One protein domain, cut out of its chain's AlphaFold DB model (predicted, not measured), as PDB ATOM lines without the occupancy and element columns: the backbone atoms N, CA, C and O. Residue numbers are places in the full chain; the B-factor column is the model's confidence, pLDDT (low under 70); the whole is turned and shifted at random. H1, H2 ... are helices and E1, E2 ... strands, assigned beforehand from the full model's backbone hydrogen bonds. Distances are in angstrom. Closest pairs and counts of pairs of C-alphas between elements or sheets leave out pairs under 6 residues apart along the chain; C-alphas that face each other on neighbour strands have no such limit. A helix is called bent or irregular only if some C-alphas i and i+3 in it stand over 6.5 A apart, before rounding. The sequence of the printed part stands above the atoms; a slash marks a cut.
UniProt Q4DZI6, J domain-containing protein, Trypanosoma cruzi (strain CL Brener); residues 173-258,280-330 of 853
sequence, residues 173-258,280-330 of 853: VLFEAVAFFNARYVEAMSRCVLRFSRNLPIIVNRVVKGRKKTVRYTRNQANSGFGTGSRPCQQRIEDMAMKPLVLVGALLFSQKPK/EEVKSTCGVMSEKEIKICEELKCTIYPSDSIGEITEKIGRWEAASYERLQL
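What this domain is: This is residues 173 to 258 and 280 to 330 of the 853 residues of the protein "J domain-containing protein" of Trypanosoma cruzi (strain CL Brener) (UniProt Q4DZI6). A small twisted sheet of four strands, E5, E1, E4 and E6, makes one end of an elongated model, with H1a, the first arm of a bent helix, and the long helix H3 packed along it. The second arm, H1b, runs on away from the sheet past H3 toward a far end that holds the strand pair E2 and E3 and the short helix H2. The printed part has 137 residues, with three named helices and six named strands in the order E1 H1 E2 H2 E3 E4 E5 E6 H3. The sheet is mixed, and the class is mixed, helices and strands. The whole is only just compact, close to loose, with a radius of gyration of the C-alphas of 17.0 A and spans of 54 by 30 by 23 A.

How they stand to each other: E1, residues 175 to 182, pairs in a staggered way, with E4, residues 249 to 253, over 175 to 179 and with E5, residues 282 to 284, over 180 to 182. E1 and E4 are parallel at 24 degrees, with N 178 and O 251 at 2.9 A. E5 and E1 are antiparallel at 150 degrees, with N 181 and O 283 at 2.8 A. E6, residues 301 to 304, is an edge strand parallel to E4 at 19 degrees, with N 302 and O 250 at 2.9 A. H1, residues 187 to 210, was assigned as one helix by its hydrogen bonds but is bent: C-alphas 198 and 201 are 7.5 A apart, and the arms H1a, residues 187 to 198, and H1b, residues 201 to 210, stand at a steep tilt of 58 degrees. H1a is on the sheet at a height of 9.7 A, only just over E1 and E6 with 3 C-alphas falling on each; its closest C-alphas to E1 are Met 189 and Phe 181, 6.0 A apart. H3, residues 310 to 330, is on the sheet at a height of 9.1 A and runs along the strands, at 13 degrees to E6 on the local plane; the closest C-alphas, of Trp 320 and Cys 302, are 6.2 A apart. H1a and H3 form two layers with the sheet, helices on one face of it. H3 touches H1b with residues 310 to 318 alone, at a steep tilt of 61 degrees, the same way; the closest C-alphas, of Gly 318 and Val 207, are 5.4 A apart. E2, residues 214 to 216, and E3, residues 234 to 236, are antiparallel at 156 degrees, with N 215 and O 235 at 2.8 A. H2, residues 221 to 224, only just touches H3, with 3 pairs of C-alphas within 8 A, the closest being Asn 223 and Leu 330 at 5.9 A. Every O i to N i+4 pair is within hydrogen-bond range in H1a, H1b and H3; H2 is too short for such a pair.

Where its parts are: E1 begins at C-alpha 175, (158.480, 129.037, 154.950), and is 23.5 A long. H1a measures 16.3 A, H1b 14.1 A and E4 13.5 A. H3 measures 30.4 A and ends at C-alpha 330, (173.438, 125.946, 159.194).

The domain as a whole: The C-alphas farthest apart, of Arg 184 and Gly 229, are 54.0 A apart. Residues 259 to 279 are not printed, and C-alphas 258 and 280 are 11.1 A apart across the cut. The links E3 to E4 and E5 to E6 are long. Confidence is under 70 at 39 residues, among them 212 to 244.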
ATOM      1  N   VAL A 173     159.241 124.298 152.038       71.25
ATOM      2  CA  VAL A 173     158.704 123.627 153.237       71.25
ATOM      3  C   VAL A 173     159.015 124.412 154.520       71.25
ATOM      4  O   VAL A 173     158.248 124.389 155.475       71.25
ATOM      5  N   LEU A 174     160.122 125.160 154.521       78.69
ATOM      6  CA  LEU A 174     160.613 125.910 155.680       78.69
ATOM      7  C   LEU A 174     160.012 127.316 155.813       78.69
ATOM      8  O   LEU A 174     160.421 128.053 156.711       78.69
ATOM      9  N   PHE A 175     159.109 127.721 154.919       84.89
ATOM     10  CA  PHE A 175     158.480 129.037 154.950       84.89
ATOM     11  C   PHE A 175     156.959 128.903 154.990       84.89
ATOM     12  O   PHE A 175     156.344 128.384 154.063       84.89
ATOM     13  N   GLU A 176     156.357 129.440 156.047       86.98
ATOM     14  CA  GLU A 176     154.910 129.548 156.192       86.98
ATOM     15  C   GLU A 176     154.470 131.018 156.247       86.98
ATOM     16  O   GLU A 176     155.114 131.863 156.870       86.98
ATOM     17  N   ALA A 177     153.347 131.344 155.609       89.20
ATOM     18  CA  ALA A 177     152.712 132.647 155.755       89.20
ATOM     19  C   ALA A 177     151.401 132.501 156.531       89.20
ATOM     20  O   ALA A 177     150.519 131.734 156.148       89.20
ATOM     21  N   VAL A 178     151.249 133.279 157.599       88.81
ATOM     22  CA  VAL A 178     150.076 133.232 158.476       88.81
ATOM     23  C   VAL A 178     149.461 134.617 158.572       88.81
ATOM     24  O   VAL A 178     150.150 135.599 158.841       88.81
ATOM     25  N   ALA A 179     148.150 134.715 158.375       88.60
ATOM     26  CA  ALA A 179     147.421 135.960 158.577       88.60
ATOM     27  C   ALA A 179     146.461 135.837 159.758       88.60
ATOM     28  O   ALA A 179     145.603 134.958 159.770       88.60
ATOM     29  N   PHE A 180     146.595 136.753 160.713       86.35
ATOM     30  CA  PHE A 180     145.697 136.948 161.841       86.35
ATOM     31  C   PHE A 180     144.631 137.982 161.492       86.35
ATOM     32  O   PHE A 180     144.928 139.113 161.105       86.35
ATOM     33  N   PHE A 181     143.369 137.621 161.644       82.87
ATOM     34  CA  PHE A 181     142.232 138.469 161.312       82.87
ATOM     35  C   PHE A 181     141.182 138.391 162.416       82.87
ATOM     36  O   PHE A 181     141.137 137.451 163.205       82.87
ATOM     37  N   ASN A 182     140.316 139.397 162.466       79.43
ATOM     38  CA  ASN A 182     139.155 139.348 163.339       79.43
ATOM     39  C   ASN A 182     138.164 138.324 162.772       79.43
ATOM     40  O   ASN A 182     137.810 138.429 161.596       79.43
ATOM     41  N   ALA A 183     137.699 137.369 163.584       72.89
ATOM     42  CA  ALA A 183     136.777 136.320 163.142       72.89
ATOM     43  C   ALA A 183     135.539 136.873 162.411       72.89
ATOM     44  O   ALA A 183     135.055 136.264 161.457       72.89
ATOM     45  N   ARG A 184     135.054 138.049 162.824       75.71
ATOM     46  CA  ARG A 184     133.894 138.714 162.225       75.71
ATOM     47  C   ARG A 184     134.241 139.570 161.010       75.71
ATOM     48  O   ARG A 184     133.368 139.810 160.196       75.71
ATOM     49  N   TYR A 185     135.474 140.051 160.854       74.42
ATOM     50  CA  TYR A 185     135.806 140.985 159.773       74.42
ATOM     51  C   TYR A 185     137.187 140.721 159.169       74.42
ATOM     52  O   TYR A 185     138.221 141.202 159.645       74.42
ATOM     53  N   VAL A 186     137.179 139.960 158.075       82.22
ATOM     54  CA  VAL A 186     138.361 139.509 157.336       82.22
ATOM     55  C   VAL A 186     138.728 140.492 156.228       82.22
ATOM     56  O   VAL A 186     139.900 140.624 155.873       82.22
ATOM     57  N   GLU A 187     137.758 141.244 155.710       80.74
ATOM     58  CA  GLU A 187     137.941 142.219 154.629       80.74
ATOM     59  C   GLU A 187     139.041 143.263 154.926       80.74
ATOM     60  O   GLU A 187     139.804 143.629 154.027       80.74
ATOM     61  N   ALA A 188     139.217 143.696 156.182       79.44
ATOM     62  CA  ALA A 188     140.356 144.543 156.572       79.44
ATOM     63  C   ALA A 188     141.710 143.879 156.269       79.44
ATOM     64  O   ALA A 188     142.603 144.509 155.691       79.44
ATOM     65  N   MET A 189     141.857 142.605 156.640       86.21
ATOM     66  CA  MET A 189     143.076 141.843 156.380       86.21
ATOM     67  C   MET A 189     143.241 141.559 154.884       86.21
ATOM     68  O   MET A 189     144.337 141.707 154.348       86.21
ATOM     69  N   SER A 190     142.145 141.274 154.177       86.21
ATOM     70  CA  SER A 190     142.151 141.107 152.719       86.21
ATOM     71  C   SER A 190     142.725 142.333 152.001       86.21
ATOM     72  O   SER A 190     143.573 142.197 151.121       86.21
ATOM     73  N   ARG A 191     142.368 143.554 152.425       85.08
ATOM     74  CA  ARG A 191     142.950 144.791 151.867       85.08
ATOM     75  C   ARG A 191     144.440 144.936 152.161       85.08
ATOM     76  O   ARG A 191     145.181 145.377 151.282       85.08
ATOM     77  N   CYS A 192     144.882 144.575 153.367       84.48
ATOM     78  CA  CYS A 192     146.301 144.569 153.737       84.48
ATOM     79  C   CYS A 192     147.098 143.632 152.815       84.48
ATOM     80  O   CYS A 192     148.055 144.058 152.166       84.48
ATOM     81  N   VAL A 193     146.625 142.394 152.680       87.45
ATOM     82  CA  VAL A 193     147.199 141.360 151.815       87.45
ATOM     83  C   VAL A 193     147.232 141.797 150.347       87.45
ATOM     84  O   VAL A 193     148.267 141.685 149.696       87.45
ATOM     85  N   LEU A 194     146.150 142.381 149.823       86.28
ATOM     86  CA  LEU A 194     146.098 142.885 148.445       86.28
ATOM     87  C   LEU A 194     147.037 144.072 148.208       86.28
ATOM     88  O   LEU A 194     147.628 144.213 147.137       86.28
ATOM     89  N   ARG A 195     147.186 144.957 149.197       86.45
ATOM     90  CA  ARG A 195     148.166 146.044 149.124       86.45
ATOM     91  C   ARG A 195     149.580 145.477 149.100       86.45
ATOM     92  O   ARG A 195     150.396 145.949 148.308       86.45
ATOM     93  N   PHE A 196     149.867 144.486 149.937       88.56
ATOM     94  CA  PHE A 196     151.161 143.820 149.959       88.56
ATOM     95  C   PHE A 196     151.443 143.111 148.627       88.56
ATOM     96  O   PHE A 196     152.482 143.365 148.024       88.56
ATOM     97  N   SER A 197     150.489 142.333 148.100       88.52
ATOM     98  CA  SER A 197     150.638 141.609 146.832       88.52
ATOM     99  C   SER A 197     150.899 142.545 145.646       88.52
ATOM    100  O   SER A 197     151.816 142.309 144.862       88.52
ATOM    101  N   ARG A 198     150.189 143.680 145.558       88.98
ATOM    102  CA  ARG A 198     150.426 144.710 144.526       88.98
ATOM    103  C   ARG A 198     151.820 145.331 144.606       88.98
ATOM    104  O   ARG A 198     152.388 145.696 143.580       88.98
ATOM    105  N   ASN A 199     152.363 145.480 145.813       88.52
ATOM    106  CA  ASN A 199     153.682 146.075 146.035       88.52
ATOM    107  C   ASN A 199     154.813 145.037 146.077       88.52
ATOM    108  O   ASN A 199     155.979 145.428 146.149       88.52
ATOM    109  N   LEU A 200     154.496 143.741 145.987       87.60
ATOM    110  CA  LEU A 200     155.452 142.643 146.095       87.60
ATOM    111  C   LEU A 200     156.651 142.795 145.144       87.60
ATOM    112  O   LEU A 200     157.781 142.707 145.626       87.60
ATOM    113  N   PRO A 201     156.481 143.141 143.846       84.59
ATOM    114  CA  PRO A 201     157.624 143.316 142.946       84.59
ATOM    115  C   PRO A 201     158.562 144.452 143.377       84.59
ATOM    116  O   PRO A 201     159.779 144.359 143.220       84.59
ATOM    117  N   ILE A 202     158.009 145.533 143.939       86.19
ATOM    118  CA  ILE A 202     158.786 146.682 144.421       86.19
ATOM    119  C   ILE A 202     159.541 146.299 145.693       86.19
ATOM    120  O   ILE A 202     160.727 146.610 145.804       86.19
ATOM    121  N   ILE A 203     158.868 145.622 146.626       85.52
ATOM    122  CA  ILE A 203     159.447 145.144 147.885       85.52
ATOM    123  C   ILE A 203     160.613 144.200 147.586       85.52
ATOM    124  O   ILE A 203     161.737 144.486 147.993       85.52
ATOM    125  N   VAL A 204     160.385 143.149 146.790       83.27
ATOM    126  CA  VAL A 204     161.425 142.179 146.412       83.27
ATOM    127  C   VAL A 204     162.592 142.882 145.719       83.27
ATOM    128  O   VAL A 204     163.741 142.670 146.094       83.27
ATOM    129  N   ASN A 205     162.335 143.781 144.763       83.34
ATOM    130  CA  ASN A 205     163.400 144.518 144.076       83.34
ATOM    131  C   ASN A 205     164.225 145.384 145.042       83.34
ATOM    132  O   ASN A 205     165.446 145.441 144.929       83.34
ATOM    133  N   ARG A 206     163.588 146.052 146.010       85.99
ATOM    134  CA  ARG A 206     164.300 146.865 147.007       85.99
ATOM    135  C   ARG A 206     165.117 146.010 147.973       85.99
ATOM    136  O   ARG A 206     166.261 146.370 148.230       85.99
ATOM    137  N   VAL A 207     164.575 144.886 148.442       82.83
ATOM    138  CA  VAL A 207     165.301 143.921 149.283       82.83
ATOM    139  C   VAL A 207     166.521 143.387 148.528       82.83
ATOM    140  O   VAL A 207     167.650 143.520 148.995       82.83
ATOM    141  N   VAL A 208     166.328 142.909 147.294       77.32
ATOM    142  CA  VAL A 208     167.405 142.389 146.436       77.32
ATOM    143  C   VAL A 208     168.460 143.455 146.126       77.32
ATOM    144  O   VAL A 208     169.649 143.155 146.173       77.32
ATOM    145  N   LYS A 209     168.065 144.705 145.843       76.43
ATOM    146  CA  LYS A 209     169.004 145.826 145.646       76.43
ATOM    147  C   LYS A 209     169.765 146.203 146.917       76.43
ATOM    148  O   LYS A 209     170.877 146.713 146.810       76.43
ATOM    149  N   GLY A 210     169.162 145.987 148.086       71.97
ATOM    150  CA  GLY A 210     169.798 146.181 149.387       71.97
ATOM    151  C   GLY A 210     170.874 145.138 149.688       71.97
ATOM    152  O   GLY A 210     171.808 145.418 150.442       71.97
ATOM    153  N   ARG A 211     170.808 143.958 149.057       70.51
ATOM    154  CA  ARG A 211     171.880 142.964 149.140       70.51
ATOM    155  C   ARG A 211     173.150 143.503 148.470       70.51
ATOM    156  O   ARG A 211     173.117 144.159 147.428       70.51
ATOM    157  N   LYS A 212     174.317 143.162 149.018       64.30
ATOM    158  CA  LYS A 212     175.588 143.342 148.293       64.30
ATOM    159  C   LYS A 212     175.523 142.510 147.002       64.30
ATOM    160  O   LYS A 212     175.003 141.403 147.049       64.30
ATOM    161  N   LYS A 213     176.088 142.993 145.875       60.63
ATOM    162  CA  LYS A 213     176.100 142.314 144.540       60.63
ATOM    163  C   LYS A 213     176.435 140.814 144.592       60.63
ATOM    164  O   LYS A 213     176.083 140.038 143.706       60.63
ATOM    165  N   THR A 214     177.141 140.435 145.638       58.51
ATOM    166  CA  THR A 214     177.475 139.076 146.003       58.51
ATOM    167  C   THR A 214     177.041 138.789 147.429       58.51
ATOM    168  O   THR A 214     177.325 139.586 148.333       58.51
ATOM    169  N   VAL A 215     176.469 137.614 147.634       58.55
ATOM    170  CA  VAL A 215     176.249 137.054 148.959       58.55
ATOM    171  C   VAL A 215     177.549 136.392 149.397       58.55
ATOM    172  O   VAL A 215     178.109 135.570 148.670       58.55
ATOM    173  N   ARG A 216     178.083 136.813 150.545       57.59
ATOM    174  CA  ARG A 216     179.229 136.144 151.166       57.59
ATOM    175  C   ARG A 216     178.692 135.015 152.027       57.59
ATOM    176  O   ARG A 216     177.833 135.256 152.869       57.59
ATOM    177  N   TYR A 217     179.219 133.819 151.823       55.85
ATOM    178  CA  TYR A 217     178.997 132.712 152.731       55.85
ATOM    179  C   TYR A 217     179.867 132.958 153.953       55.85
ATOM    180  O   TYR A 217     181.090 132.803 153.897       55.85
ATOM    181  N   THR A 218     179.252 133.432 155.031       54.76
ATOM    182  CA  THR A 218     179.918 133.554 156.321       54.76
ATOM    183  C   THR A 218     180.249 132.144 156.790       54.76
ATOM    184  O   THR A 218     179.370 131.379 157.161       54.76
ATOM    185  N   ARG A 219     181.528 131.774 156.716       54.17
ATOM    186  CA  ARG A 219     182.037 130.563 157.358       54.17
ATOM    187  C   ARG A 219     182.222 130.872 158.841       54.17
ATOM    188  O   ARG A 219     183.288 131.316 159.249       54.17
ATOM    189  N   ASN A 220     181.170 130.719 159.630       58.68
ATOM    190  CA  ASN A 220     181.292 130.437 161.061       58.68
ATOM    191  C   ASN A 220     181.747 128.983 161.226       58.68
ATOM    192  O   ASN A 220     181.607 128.156 160.322       58.68
ATOM    193  N   GLN A 221     182.355 128.691 162.370       63.09
ATOM    194  CA  GLN A 221     183.046 127.423 162.578       63.09
ATOM    195  C   GLN A 221     182.089 126.227 162.452       63.09
ATOM    196  O   GLN A 221     182.416 125.273 161.748       63.09
ATOM    197  N   ALA A 222     180.861 126.377 162.964       54.34
ATOM    198  CA  ALA A 222     179.750 125.432 162.826       54.34
ATOM    199  C   ALA A 222     179.318 125.133 161.373       54.34
ATOM    200  O   ALA A 222     178.643 124.135 161.148       54.34
ATOM    201  N   ASN A 223     179.717 125.939 160.382       58.27
ATOM    202  CA  ASN A 223     179.366 125.764 158.961       58.27
ATOM    203  C   ASN A 223     180.615 125.575 158.104       58.27
ATOM    204  O   ASN A 223     180.517 125.468 156.888       58.27
ATOM    205  N   SER A 224     181.804 125.667 158.694       56.76
ATOM    206  CA  SER A 224     183.075 125.599 157.969       56.76
ATOM    207  C   SER A 224     183.671 124.194 157.945       56.76
ATOM    208  O   SER A 224     184.666 123.982 157.254       56.76
ATOM    209  N   GLY A 225     183.066 123.264 158.691       53.89
ATOM    210  CA  GLY A 225     183.492 121.877 158.805       53.89
ATOM    211  C   GLY A 225     183.306 121.045 157.531       53.89
ATOM    212  O   GLY A 225     183.020 121.556 156.438       53.89
ATOM    213  N   PHE A 226     183.503 119.735 157.703       50.15
ATOM    214  CA  PHE A 226     183.361 118.708 156.669       50.15
ATOM    215  C   PHE A 226     182.062 118.877 155.858       50.15
ATOM    216  O   PHE A 226     181.017 119.216 156.397       50.15
ATOM    217  N   GLY A 227     182.134 118.649 154.543       47.33
ATOM    218  CA  GLY A 227     180.958 118.656 153.658       47.33
ATOM    219  C   GLY A 227     180.662 119.976 152.938       47.33
ATOM    220  O   GLY A 227     180.026 119.955 151.890       47.33
ATOM    221  N   THR A 228     181.225 121.120 153.348       47.38
ATOM    222  CA  THR A 228     180.988 122.406 152.636       47.38
ATOM    223  C   THR A 228     181.777 122.586 151.325       47.38
ATOM    224  O   THR A 228     181.826 123.678 150.746       47.38
ATOM    225  N   GLY A 229     182.376 121.497 150.828       45.95
ATOM    226  CA  GLY A 229     183.504 121.440 149.890       45.95
ATOM    227  C   GLY A 229     183.305 121.976 148.468       45.95
ATOM    228  O   GLY A 229     184.251 121.941 147.689       45.95
ATOM    229  N   SER A 230     182.145 122.512 148.096       50.72
ATOM    230  CA  SER A 230     181.940 123.078 146.751       50.72
ATOM    231  C   SER A 230     181.222 124.423 146.722       50.72
ATOM    232  O   SER A 230     181.066 125.007 145.646       50.72
ATOM    233  N   ARG A 231     180.806 124.971 147.873       55.07
ATOM    234  CA  ARG A 231     180.085 126.249 147.864       55.07
ATOM    235  C   ARG A 231     181.066 127.413 147.734       55.07
ATOM    236  O   ARG A 231     181.989 127.536 148.546       55.07
ATOM    237  N   PRO A 232     180.889 128.292 146.733       57.04
ATOM    238  CA  PRO A 232     181.758 129.445 146.576       57.04
ATOM    239  C   PRO A 232     181.651 130.336 147.820       57.04
ATOM    240  O   PRO A 232     180.555 130.648 148.264       57.04
ATOM    241  N   CYS A 233     182.783 130.792 148.372       58.10
ATOM    242  CA  CYS A 233     182.818 131.701 149.536       58.10
ATOM    243  C   CYS A 233     182.021 133.000 149.290       58.10
ATOM    244  O   CYS A 233     181.569 133.680 150.211       58.10
ATOM    245  N   GLN A 234     181.816 133.327 148.018       60.39
ATOM    246  CA  GLN A 234     181.040 134.455 147.555       60.39
ATOM    247  C   GLN A 234     180.295 134.031 146.286       60.39
ATOM    248  O   GLN A 234     180.932 133.702 145.288       60.39
ATOM    249  N   GLN A 235     178.964 134.051 146.305       62.92
ATOM    250  CA  GLN A 235     178.152 133.804 145.112       62.92
ATOM    251  C   GLN A 235     177.504 135.104 144.668       62.92
ATOM    252  O   GLN A 235     177.019 135.894 145.485       62.92
ATOM    253  N   ARG A 236     177.506 135.368 143.363       58.97
ATOM    254  CA  ARG A 236     176.733 136.490 142.834       58.97
ATOM    255  C   ARG A 236     175.262 136.147 142.974       58.97
ATOM    256  O   ARG A 236     174.861 135.024 142.692       58.97
ATOM    257  N   ILE A 237     174.452 137.130 143.357       57.50
ATOM    258  CA  ILE A 237     172.999 136.935 143.500       57.50
ATOM    259  C   ILE A 237     172.391 136.382 142.205       57.50
ATOM    260  O   ILE A 237     171.406 135.652 142.235       57.50
ATOM    261  N   GLU A 238     172.974 136.721 141.054       58.24
ATOM    262  CA  GLU A 238     172.478 136.254 139.769       58.24
ATOM    263  C   GLU A 238     172.720 134.776 139.465       58.24
ATOM    264  O   GLU A 238     171.925 134.222 138.707       58.24
ATOM    265  N   ASP A 239     173.743 134.188 140.090       60.34
ATOM    266  CA  ASP A 239     174.151 132.789 139.939       60.34
ATOM    267  C   ASP A 239     173.473 131.887 140.981       60.34
ATOM    268  O   ASP A 239     173.596 130.666 140.928       60.34
ATOM    269  N   MET A 240     172.795 132.470 141.977       53.52
ATOM    270  CA  MET A 240     172.015 131.710 142.948       53.52
ATOM    271  C   MET A 240     170.771 131.157 142.251       53.52
ATOM    272  O   MET A 240     169.985 131.917 141.686       53.52
ATOM    273  N   ALA A 241     170.553 129.841 142.343       51.45
ATOM    274  CA  ALA A 241     169.349 129.186 141.818       51.45
ATOM    275  C   ALA A 241     168.042 129.725 142.442       51.45
ATOM    276  O   ALA A 241     166.961 129.492 141.910       51.45
ATOM    277  N   MET A 242     168.153 130.465 143.551       48.01
ATOM    278  CA  MET A 242     167.059 131.009 144.355       48.01
ATOM    279  C   MET A 242     166.838 132.500 144.062       48.01
ATOM    280  O   MET A 242     166.982 133.359 144.927       48.01
ATOM    281  N   LYS A 243     166.545 132.837 142.805       51.97
ATOM    282  CA  LYS A 243     165.731 134.024 142.510       51.97
ATOM    283  C   LYS A 243     164.297 133.517 142.540       51.97
ATOM    284  O   LYS A 243     163.939 132.810 141.598       51.97
ATOM    285  N   PRO A 244     163.501 133.798 143.577       63.75
ATOM    286  CA  PRO A 244     163.439 134.968 144.453       63.75
ATOM    287  C   PRO A 244     163.842 134.653 145.925       63.75
ATOM    288  O   PRO A 244     164.514 133.659 146.163       63.75
ATOM    289  N   LEU A 245     163.579 135.583 146.859       72.69
ATOM    290  CA  LEU A 245     164.085 135.689 148.249       72.69
ATOM    291  C   LEU A 245     164.378 134.367 148.995       72.69
ATOM    292  O   LEU A 245     163.649 133.388 148.870       72.69
ATOM    293  N   VAL A 246     165.421 134.366 149.840       72.73
ATOM    294  CA  VAL A 246     165.739 133.214 150.704       72.73
ATOM    295  C   VAL A 246     165.073 133.416 152.058       72.73
ATOM    296  O   VAL A 246     165.579 134.162 152.892       72.73
ATOM    297  N   LEU A 247     163.933 132.761 152.257       82.28
ATOM    298  CA  LEU A 247     163.090 132.941 153.433       82.28
ATOM    299  C   LEU A 247     162.885 131.609 154.154       82.28
ATOM    300  O   LEU A 247     162.611 130.589 153.528       82.28
ATOM    301  N   VAL A 248     163.039 131.644 155.474       83.54
ATOM    302  CA  VAL A 248     162.874 130.520 156.403       83.54
ATOM    303  C   VAL A 248     162.183 131.060 157.653       83.54
ATOM    304  O   VAL A 248     162.585 132.107 158.167       83.54
ATOM    305  N   GLY A 249     161.167 130.349 158.140       88.38
ATOM    306  CA  GLY A 249     160.352 130.728 159.291       88.38
ATOM    307  C   GLY A 249     158.936 131.137 158.913       88.38
ATOM    308  O   GLY A 249     158.317 130.511 158.052       88.38
ATOM    309  N   ALA A 250     158.421 132.185 159.563       90.48
ATOM    310  CA  ALA A 250     157.053 132.643 159.354       90.48
ATOM    311  C   ALA A 250     156.930 134.130 159.037       90.48
ATOM    312  O   ALA A 250     157.451 134.994 159.747       90.48
ATOM    313  N   LEU A 251     156.135 134.421 158.007       92.03
ATOM    314  CA  LEU A 251     155.655 135.764 157.709       92.03
ATOM    315  C   LEU A 251     154.253 135.938 158.290       92.03
ATOM    316  O   LEU A 251     153.311 135.267 157.869       92.03
ATOM    317  N   LEU A 252     154.116 136.853 159.241       91.84
ATOM    318  CA  LEU A 252     152.899 137.064 160.008       91.84
ATOM    319  C   LEU A 252     152.229 138.368 159.588       91.84
ATOM    320  O   LEU A 252     152.812 139.443 159.705       91.84
ATOM    321  N   PHE A 253     150.981 138.306 159.140       89.76
ATOM    322  CA  PHE A 253     150.147 139.492 158.965       89.76
ATOM    323  C   PHE A 253     149.284 139.653 160.206       89.76
ATOM    324  O   PHE A 253     148.428 138.814 160.465       89.76
ATOM    325  N   SER A 254     149.495 140.714 160.982       86.83
ATOM    326  CA  SER A 254     148.780 140.924 162.245       86.83
ATOM    327  C   SER A 254     148.165 142.317 162.316       86.83
ATOM    328  O   SER A 254     148.625 143.254 161.663       86.83
ATOM    329  N   GLN A 255     147.100 142.477 163.099       75.57
ATOM    330  CA  GLN A 255     146.578 143.801 163.440       75.57
ATOM    331  C   GLN A 255     147.456 144.385 164.556       75.57
ATOM    332  O   GLN A 255     147.878 143.651 165.447       75.57
ATOM    333  N   LYS A 256     147.809 145.681 164.491       66.26
ATOM    334  CA  LYS A 256     148.707 146.274 165.500       66.26
ATOM    335  C   LYS A 256     148.142 146.007 166.899       66.26
ATOM    336  O   LYS A 256     146.957 146.276 167.105       66.26
ATOM    337  N   PRO A 257     148.954 145.519 167.855       59.86
ATOM    338  CA  PRO A 257     148.489 145.376 169.223       59.86
ATOM    339  C   PRO A 257     148.032 146.750 169.717       59.86
ATOM    340  O   PRO A 257     148.780 147.727 169.599       59.86
ATOM    341  N   LYS A 258     146.800 146.827 170.239       52.13
ATOM    342  CA  LYS A 258     146.278 148.043 170.878       52.13
ATOM    343  C   LYS A 258     147.302 148.488 171.916       52.13
ATOM    344  O   LYS A 258     147.740 147.695 172.754       52.13
ATOM    345  N   GLU A 280     138.318 140.616 170.879       55.54
ATOM    346  CA  GLU A 280     138.342 140.402 169.447       55.54
ATOM    347  C   GLU A 280     138.873 138.988 169.297       55.54
ATOM    348  O   GLU A 280     140.041 138.735 169.583       55.54
ATOM    349  N   GLU A 281     137.989 138.046 168.973       64.98
ATOM    350  CA  GLU A 281     138.390 136.682 168.677       64.98
ATOM    351  C   GLU A 281     139.236 136.741 167.413       64.98
ATOM    352  O   GLU A 281     138.744 136.774 166.280       64.98
ATOM    353  N   VAL A 282     140.536 136.878 167.633       73.86
ATOM    354  CA  VAL A 282     141.537 136.812 166.592       73.86
ATOM    355  C   VAL A 282     141.616 135.355 166.175       73.86
ATOM    356  O   VAL A 282     141.844 134.470 166.995       73.86
ATOM    357  N   LYS A 283     141.412 135.116 164.885       79.77
ATOM    358  CA  LYS A 283     141.660 133.829 164.243       79.77
ATOM    359  C   LYS A 283     142.817 133.967 163.274       79.77
ATOM    360  O   LYS A 283     143.208 135.078 162.911       79.77
ATOM    361  N   SER A 284     143.354 132.835 162.838       80.68
ATOM    362  CA  SER A 284     144.403 132.798 161.826       80.68
ATOM    363  C   SER A 284     144.074 131.854 160.678       80.68
ATOM    364  O   SER A 284     143.163 131.026 160.752       80.68
ATOM    365  N   THR A 285     144.832 131.980 159.593       80.21
ATOM    366  CA  THR A 285     144.729 131.097 158.425       80.21
ATOM    367  C   THR A 285     145.090 129.646 158.742       80.21
ATOM    368  O   THR A 285     144.539 128.758 158.094       80.21
ATOM    369  N   CYS A 286     145.926 129.407 159.760       74.23
ATOM    370  CA  CYS A 286     146.340 128.075 160.213       74.23
ATOM    371  C   CYS A 286     145.596 127.574 161.471       74.23
ATOM    372  O   CYS A 286     145.878 126.484 161.956       74.23
ATOM    373  N   GLY A 287     144.623 128.330 161.997       70.75
ATOM    374  CA  GLY A 287     143.795 127.926 163.148       70.75
ATOM    375  C   GLY A 287     144.365 128.277 164.528       70.75
ATOM    376  O   GLY A 287     143.664 128.147 165.525       70.75
ATOM    377  N   VAL A 288     145.591 128.786 164.580       74.99
ATOM    378  CA  VAL A 288     146.228 129.350 165.774       74.99
ATOM    379  C   VAL A 288     145.503 130.623 166.246       74.99
ATOM    380  O   VAL A 288     145.173 131.484 165.423       74.99
ATOM    381  N   MET A 289     145.284 130.774 167.556       68.78
ATOM    382  CA  MET A 289     144.566 131.922 168.139       68.78
ATOM    383  C   MET A 289     145.493 133.098 168.470       68.78
ATOM    384  O   MET A 289     145.050 134.243 168.577       68.78
ATOM    385  N   SER A 290     146.795 132.841 168.614       77.22
ATOM    386  CA  SER A 290     147.779 133.863 168.962       77.22
ATOM    387  C   SER A 290     149.149 133.640 168.317       77.22
ATOM    388  O   SER A 290     149.600 132.520 168.123       77.22
ATOM    389  N   GLU A 291     149.887 134.721 168.057       77.46
ATOM    390  CA  GLU A 291     151.266 134.680 167.524       77.46
ATOM    391  C   GLU A 291     152.245 133.850 168.385       77.46
ATOM    392  O   GLU A 291     153.273 133.378 167.894       77.46
ATOM    393  N   LYS A 292     151.908 133.628 169.663       77.37
ATOM    394  CA  LYS A 292     152.705 132.839 170.613       77.37
ATOM    395  C   LYS A 292     152.597 131.331 170.398       77.37
ATOM    396  O   LYS A 292     153.529 130.613 170.735       77.37
ATOM    397  N   GLU A 293     151.485 130.851 169.852       78.83
ATOM    398  CA  GLU A 293     151.283 129.427 169.543       78.83
ATOM    399  C   GLU A 293     152.053 128.997 168.284       78.83
ATOM    400  O   GLU A 293     152.272 127.805 168.068       78.83
ATOM    401  N   ILE A 294     152.503 129.953 167.462       79.23
ATOM    402  CA  ILE A 294     153.361 129.667 166.311       79.23
ATOM    403  C   ILE A 294     154.738 129.240 166.825       79.23
ATOM    404  O   ILE A 294     155.534 130.073 167.277       79.23
ATOM    405  N   LYS A 295     155.012 127.933 166.716       81.78
ATOM    406  CA  LYS A 295     156.266 127.264 167.101       81.78
ATOM    407  C   LYS A 295     157.410 127.592 166.132       81.78
ATOM    408  O   LYS A 295     157.932 126.721 165.443       81.78
ATOM    409  N   ILE A 296     157.782 128.865 166.068       86.32
ATOM    410  CA  ILE A 296     158.931 129.393 165.326       86.32
ATOM    411  C   ILE A 296     159.638 130.399 166.241       86.32
ATOM    412  O   ILE A 296     158.986 131.123 166.993       86.32
ATOM    413  N   CYS A 297     160.967 130.422 166.211       87.67
ATOM    414  CA  CYS A 297     161.781 131.345 166.984       87.67
ATOM    415  C   CYS A 297     161.548 132.784 166.503       87.67
ATOM    416  O   CYS A 297     161.361 133.031 165.311       87.67
ATOM    417  N   GLU A 298     161.603 133.749 167.418       87.11
ATOM    418  CA  GLU A 298     161.391 135.167 167.109       87.11
ATOM    419  C   GLU A 298     162.375 135.702 166.050       87.11
ATOM    420  O   GLU A 298     162.015 136.575 165.266       87.11
ATOM    421  N   GLU A 299     163.586 135.138 165.954       85.97
ATOM    422  CA  GLU A 299     164.578 135.503 164.928       85.97
ATOM    423  C   GLU A 299     164.103 135.196 163.488       85.97
ATOM    424  O   GLU A 299     164.531 135.842 162.531       85.97
ATOM    425  N   LEU A 300     163.202 134.219 163.340       89.50
ATOM    426  CA  LEU A 300     162.656 133.737 162.070       89.50
ATOM    427  C   LEU A 300     161.196 134.167 161.861       89.50
ATOM    428  O   LEU A 300     160.542 133.684 160.934       89.50
ATOM    429  N   LYS A 301     160.675 135.067 162.702       91.08
ATOM    430  CA  LYS A 301     159.352 135.674 162.533       91.08
ATOM    431  C   LYS A 301     159.477 137.068 161.935       91.08
ATOM    432  O   LYS A 301     160.257 137.904 162.387       91.08
ATOM    433  N   CYS A 302     158.655 137.350 160.934       92.05
ATOM    434  CA  CYS A 302     158.525 138.683 160.363       92.05
ATOM    435  C   CYS A 302     157.070 139.134 160.436       92.05
ATOM    436  O   CYS A 302     156.228 138.605 159.718       92.05
ATOM    437  N   THR A 303     156.771 140.130 161.271       91.44
ATOM    438  CA  THR A 303     155.391 140.605 161.457       91.44
ATOM    439  C   THR A 303     155.138 141.902 160.688       91.44
ATOM    440  O   THR A 303     155.769 142.940 160.935       91.44
ATOM    441  N   ILE A 304     154.195 141.846 159.748       89.90
ATOM    442  CA  ILE A 304     153.714 142.956 158.925       89.90
ATOM    443  C   ILE A 304     152.379 143.447 159.471       89.90
ATOM    444  O   ILE A 304     151.428 142.680 159.640       89.90
ATOM    445  N   TYR A 305     152.291 144.759 159.675       86.47
ATOM    446  CA  TYR A 305     151.065 145.421 160.095       86.47
ATOM    447  C   TYR A 305     150.431 146.225 158.947       86.47
ATOM    448  O   TYR A 305     151.149 146.797 158.126       86.47
ATOM    449  N   PRO A 306     149.093 146.392 158.920       81.57
ATOM    450  CA  PRO A 306     148.400 147.184 157.897       81.57
ATOM    451  C   PRO A 306     148.869 148.639 157.756       81.57
ATOM    452  O   PRO A 306     148.735 149.243 156.689       81.57
ATOM    453  N   SER A 307     149.395 149.215 158.839       82.57
ATOM    454  CA  SER A 307     149.900 150.592 158.876       82.57
ATOM    455  C   SER A 307     151.380 150.713 158.524       82.57
ATOM    456  O   SER A 307     151.871 151.837 158.465       82.57
ATOM    457  N   ASP A 308     152.073 149.602 158.265       88.43
ATOM    458  CA  ASP A 308     153.468 149.656 157.856       88.43
ATOM    459  C   ASP A 308     153.590 150.297 156.462       88.43
ATOM    460  O   ASP A 308     152.833 150.016 155.522       88.43
ATOM    461  N   SER A 309     154.562 151.190 156.316       90.34
ATOM    462  CA  SER A 309     154.928 151.766 155.028       90.34
ATOM    463  C   SER A 309     155.705 150.756 154.178       90.34
ATOM    464  O   SER A 309     156.321 149.818 154.679       90.34
ATOM    465  N   ILE A 310     155.759 150.972 152.858       87.89
ATOM    466  CA  ILE A 310     156.559 150.118 151.958       87.89
ATOM    467  C   ILE A 310     158.041 150.106 152.385       87.89
ATOM    468  O   ILE A 310     158.714 149.089 152.224       87.89
ATOM    469  N   GLY A 311     158.551 151.222 152.921       88.87
ATOM    470  CA  GLY A 311     159.915 151.313 153.447       88.87
ATOM    471  C   GLY A 311     160.133 150.396 154.650       88.87
ATOM    472  O   GLY A 311     161.051 149.583 154.625       88.87
ATOM    473  N   GLU A 312     159.237 150.457 155.636       91.20
ATOM    474  CA  GLU A 312     159.279 149.612 156.839       91.20
ATOM    475  C   GLU A 312     159.153 148.123 156.497       91.20
ATOM    476  O   GLU A 312     159.924 147.309 156.999       91.20
ATOM    477  N   ILE A 313     158.239 147.763 155.588       89.86
ATOM    478  CA  ILE A 313     158.072 146.378 155.115       89.86
ATOM    479  C   ILE A 313     159.362 145.874 154.454       89.86
ATOM    480  O   ILE A 313     159.812 144.765 154.732       89.86
ATOM    481  N   THR A 314     159.979 146.698 153.601       88.62
ATOM    482  CA  THR A 314     161.243 146.354 152.930       88.62
ATOM    483  C   THR A 314     162.359 146.112 153.950       88.62
ATOM    484  O   THR A 314     163.114 145.155 153.815       88.62
ATOM    485  N   GLU A 315     162.466 146.959 154.974       88.80
ATOM    486  CA  GLU A 315     163.484 146.821 156.019       88.80
ATOM    487  C   GLU A 315     163.258 145.572 156.884       88.80
ATOM    488  O   GLU A 315     164.206 144.834 157.160       88.80
ATOM    489  N   LYS A 316     162.009 145.305 157.287       91.95
ATOM    490  CA  LYS A 316     161.639 144.104 158.051       91.95
ATOM    491  C   LYS A 316     161.961 142.825 157.281       91.95
ATOM    492  O   LYS A 316     162.619 141.947 157.829       91.95
ATOM    493  N   ILE A 317     161.559 142.749 156.010       88.70
ATOM    494  CA  ILE A 317     161.848 141.590 155.153       88.70
ATOM    495  C   ILE A 317     163.350 141.469 154.897       88.70
ATOM    496  O   ILE A 317     163.864 140.361 154.907       88.70
ATOM    497  N   GLY A 318     164.073 142.578 154.715       85.05
ATOM    498  CA  GLY A 318     165.525 142.542 154.532       85.05
ATOM    499  C   GLY A 318     166.273 141.995 155.753       85.05
ATOM    500  O   GLY A 318     167.207 141.211 155.594       85.05
ATOM    501  N   ARG A 319     165.854 142.368 156.972       86.55
ATOM    502  CA  ARG A 319     166.404 141.807 158.221       86.55
ATOM    503  C   ARG A 319     166.060 140.331 158.385       86.55
ATOM    504  O   ARG A 319     166.943 139.545 158.709       86.55
ATOM    505  N   TRP A 320     164.804 139.969 158.129       90.00
ATOM    506  CA  TRP A 320     164.353 138.583 158.209       90.00
ATOM    507  C   TRP A 320     165.069 137.694 157.189       90.00
ATOM    508  O   TRP A 320     165.604 136.666 157.573       90.00
ATOM    509  N   GLU A 321     165.211 138.129 155.935       85.50
ATOM    510  CA  GLU A 321     165.973 137.405 154.911       85.50
ATOM    511  C   GLU A 321     167.425 137.147 155.336       85.50
ATOM    512  O   GLU A 321     167.951 136.062 155.099       85.50
ATOM    513  N   ALA A 322     168.090 138.124 155.962       80.33
ATOM    514  CA  ALA A 322     169.454 137.931 156.444       80.33
ATOM    515  C   ALA A 322     169.522 136.821 157.510       80.33
ATOM    516  O   ALA A 322     170.365 135.931 157.403       80.33
ATOM    517  N   ALA A 323     168.600 136.831 158.478       84.80
ATOM    518  CA  ALA A 323     168.494 135.789 159.500       84.80
ATOM    519  C   ALA A 323     168.120 134.421 158.899       84.80
ATOM    520  O   ALA A 323     168.761 133.413 159.197       84.80
ATOM    521  N   SER A 324     167.144 134.386 157.984       85.40
ATOM    522  CA  SER A 324     166.746 133.186 157.241       85.40
ATOM    523  C   SER A 324     167.910 132.586 156.457       85.40
ATOM    524  O   SER A 324     168.065 131.369 156.428       85.40
ATOM    525  N   TYR A 325     168.743 133.420 155.828       79.26
ATOM    526  CA  TYR A 325     169.905 132.966 155.071       79.26
ATOM    527  C   TYR A 325     170.981 132.353 155.975       79.26
ATOM    528  O   TYR A 325     171.497 131.281 155.655       79.26
ATOM    529  N   GLU A 326     171.301 132.988 157.106       78.22
ATOM    530  CA  GLU A 326     172.243 132.433 158.089       78.22
ATOM    531  C   GLU A 326     171.748 131.103 158.662       78.22
ATOM    532  O   GLU A 326     172.512 130.139 158.739       78.22
ATOM    533  N   ARG A 327     170.456 131.027 159.001       84.63
ATOM    534  CA  ARG A 327     169.820 129.788 159.444       84.63
ATOM    535  C   ARG A 327     169.897 128.710 158.365       84.63
ATOM    536  O   ARG A 327     170.339 127.604 158.644       84.63
ATOM    537  N   LEU A 328     169.532 129.025 157.123       81.33
ATOM    538  CA  LEU A 328     169.555 128.058 156.023       81.33
ATOM    539  C   LEU A 328     170.959 127.494 155.766       81.33
ATOM    540  O   LEU A 328     171.094 126.332 155.391       81.33
ATOM    541  N   GLN A 329     172.015 128.291 155.950       78.27
ATOM    542  CA  GLN A 329     173.387 127.795 155.827       78.27
ATOM    543  C   GLN A 329     173.719 126.729 156.873       78.27
ATOM    544  O   GLN A 329     174.347 125.735 156.515       78.27
ATOM    545  N   LEU A 330     173.288 126.929 158.121       81.28
ATOM    546  CA  LEU A 330     173.438 125.946 159.194       81.28
ATOM    547  C   LEU A 330     172.657 124.669 158.887       81.28
ATOM    548  O   LEU A 330     173.231 123.587 158.918       81.28
TER     549      LEU A 330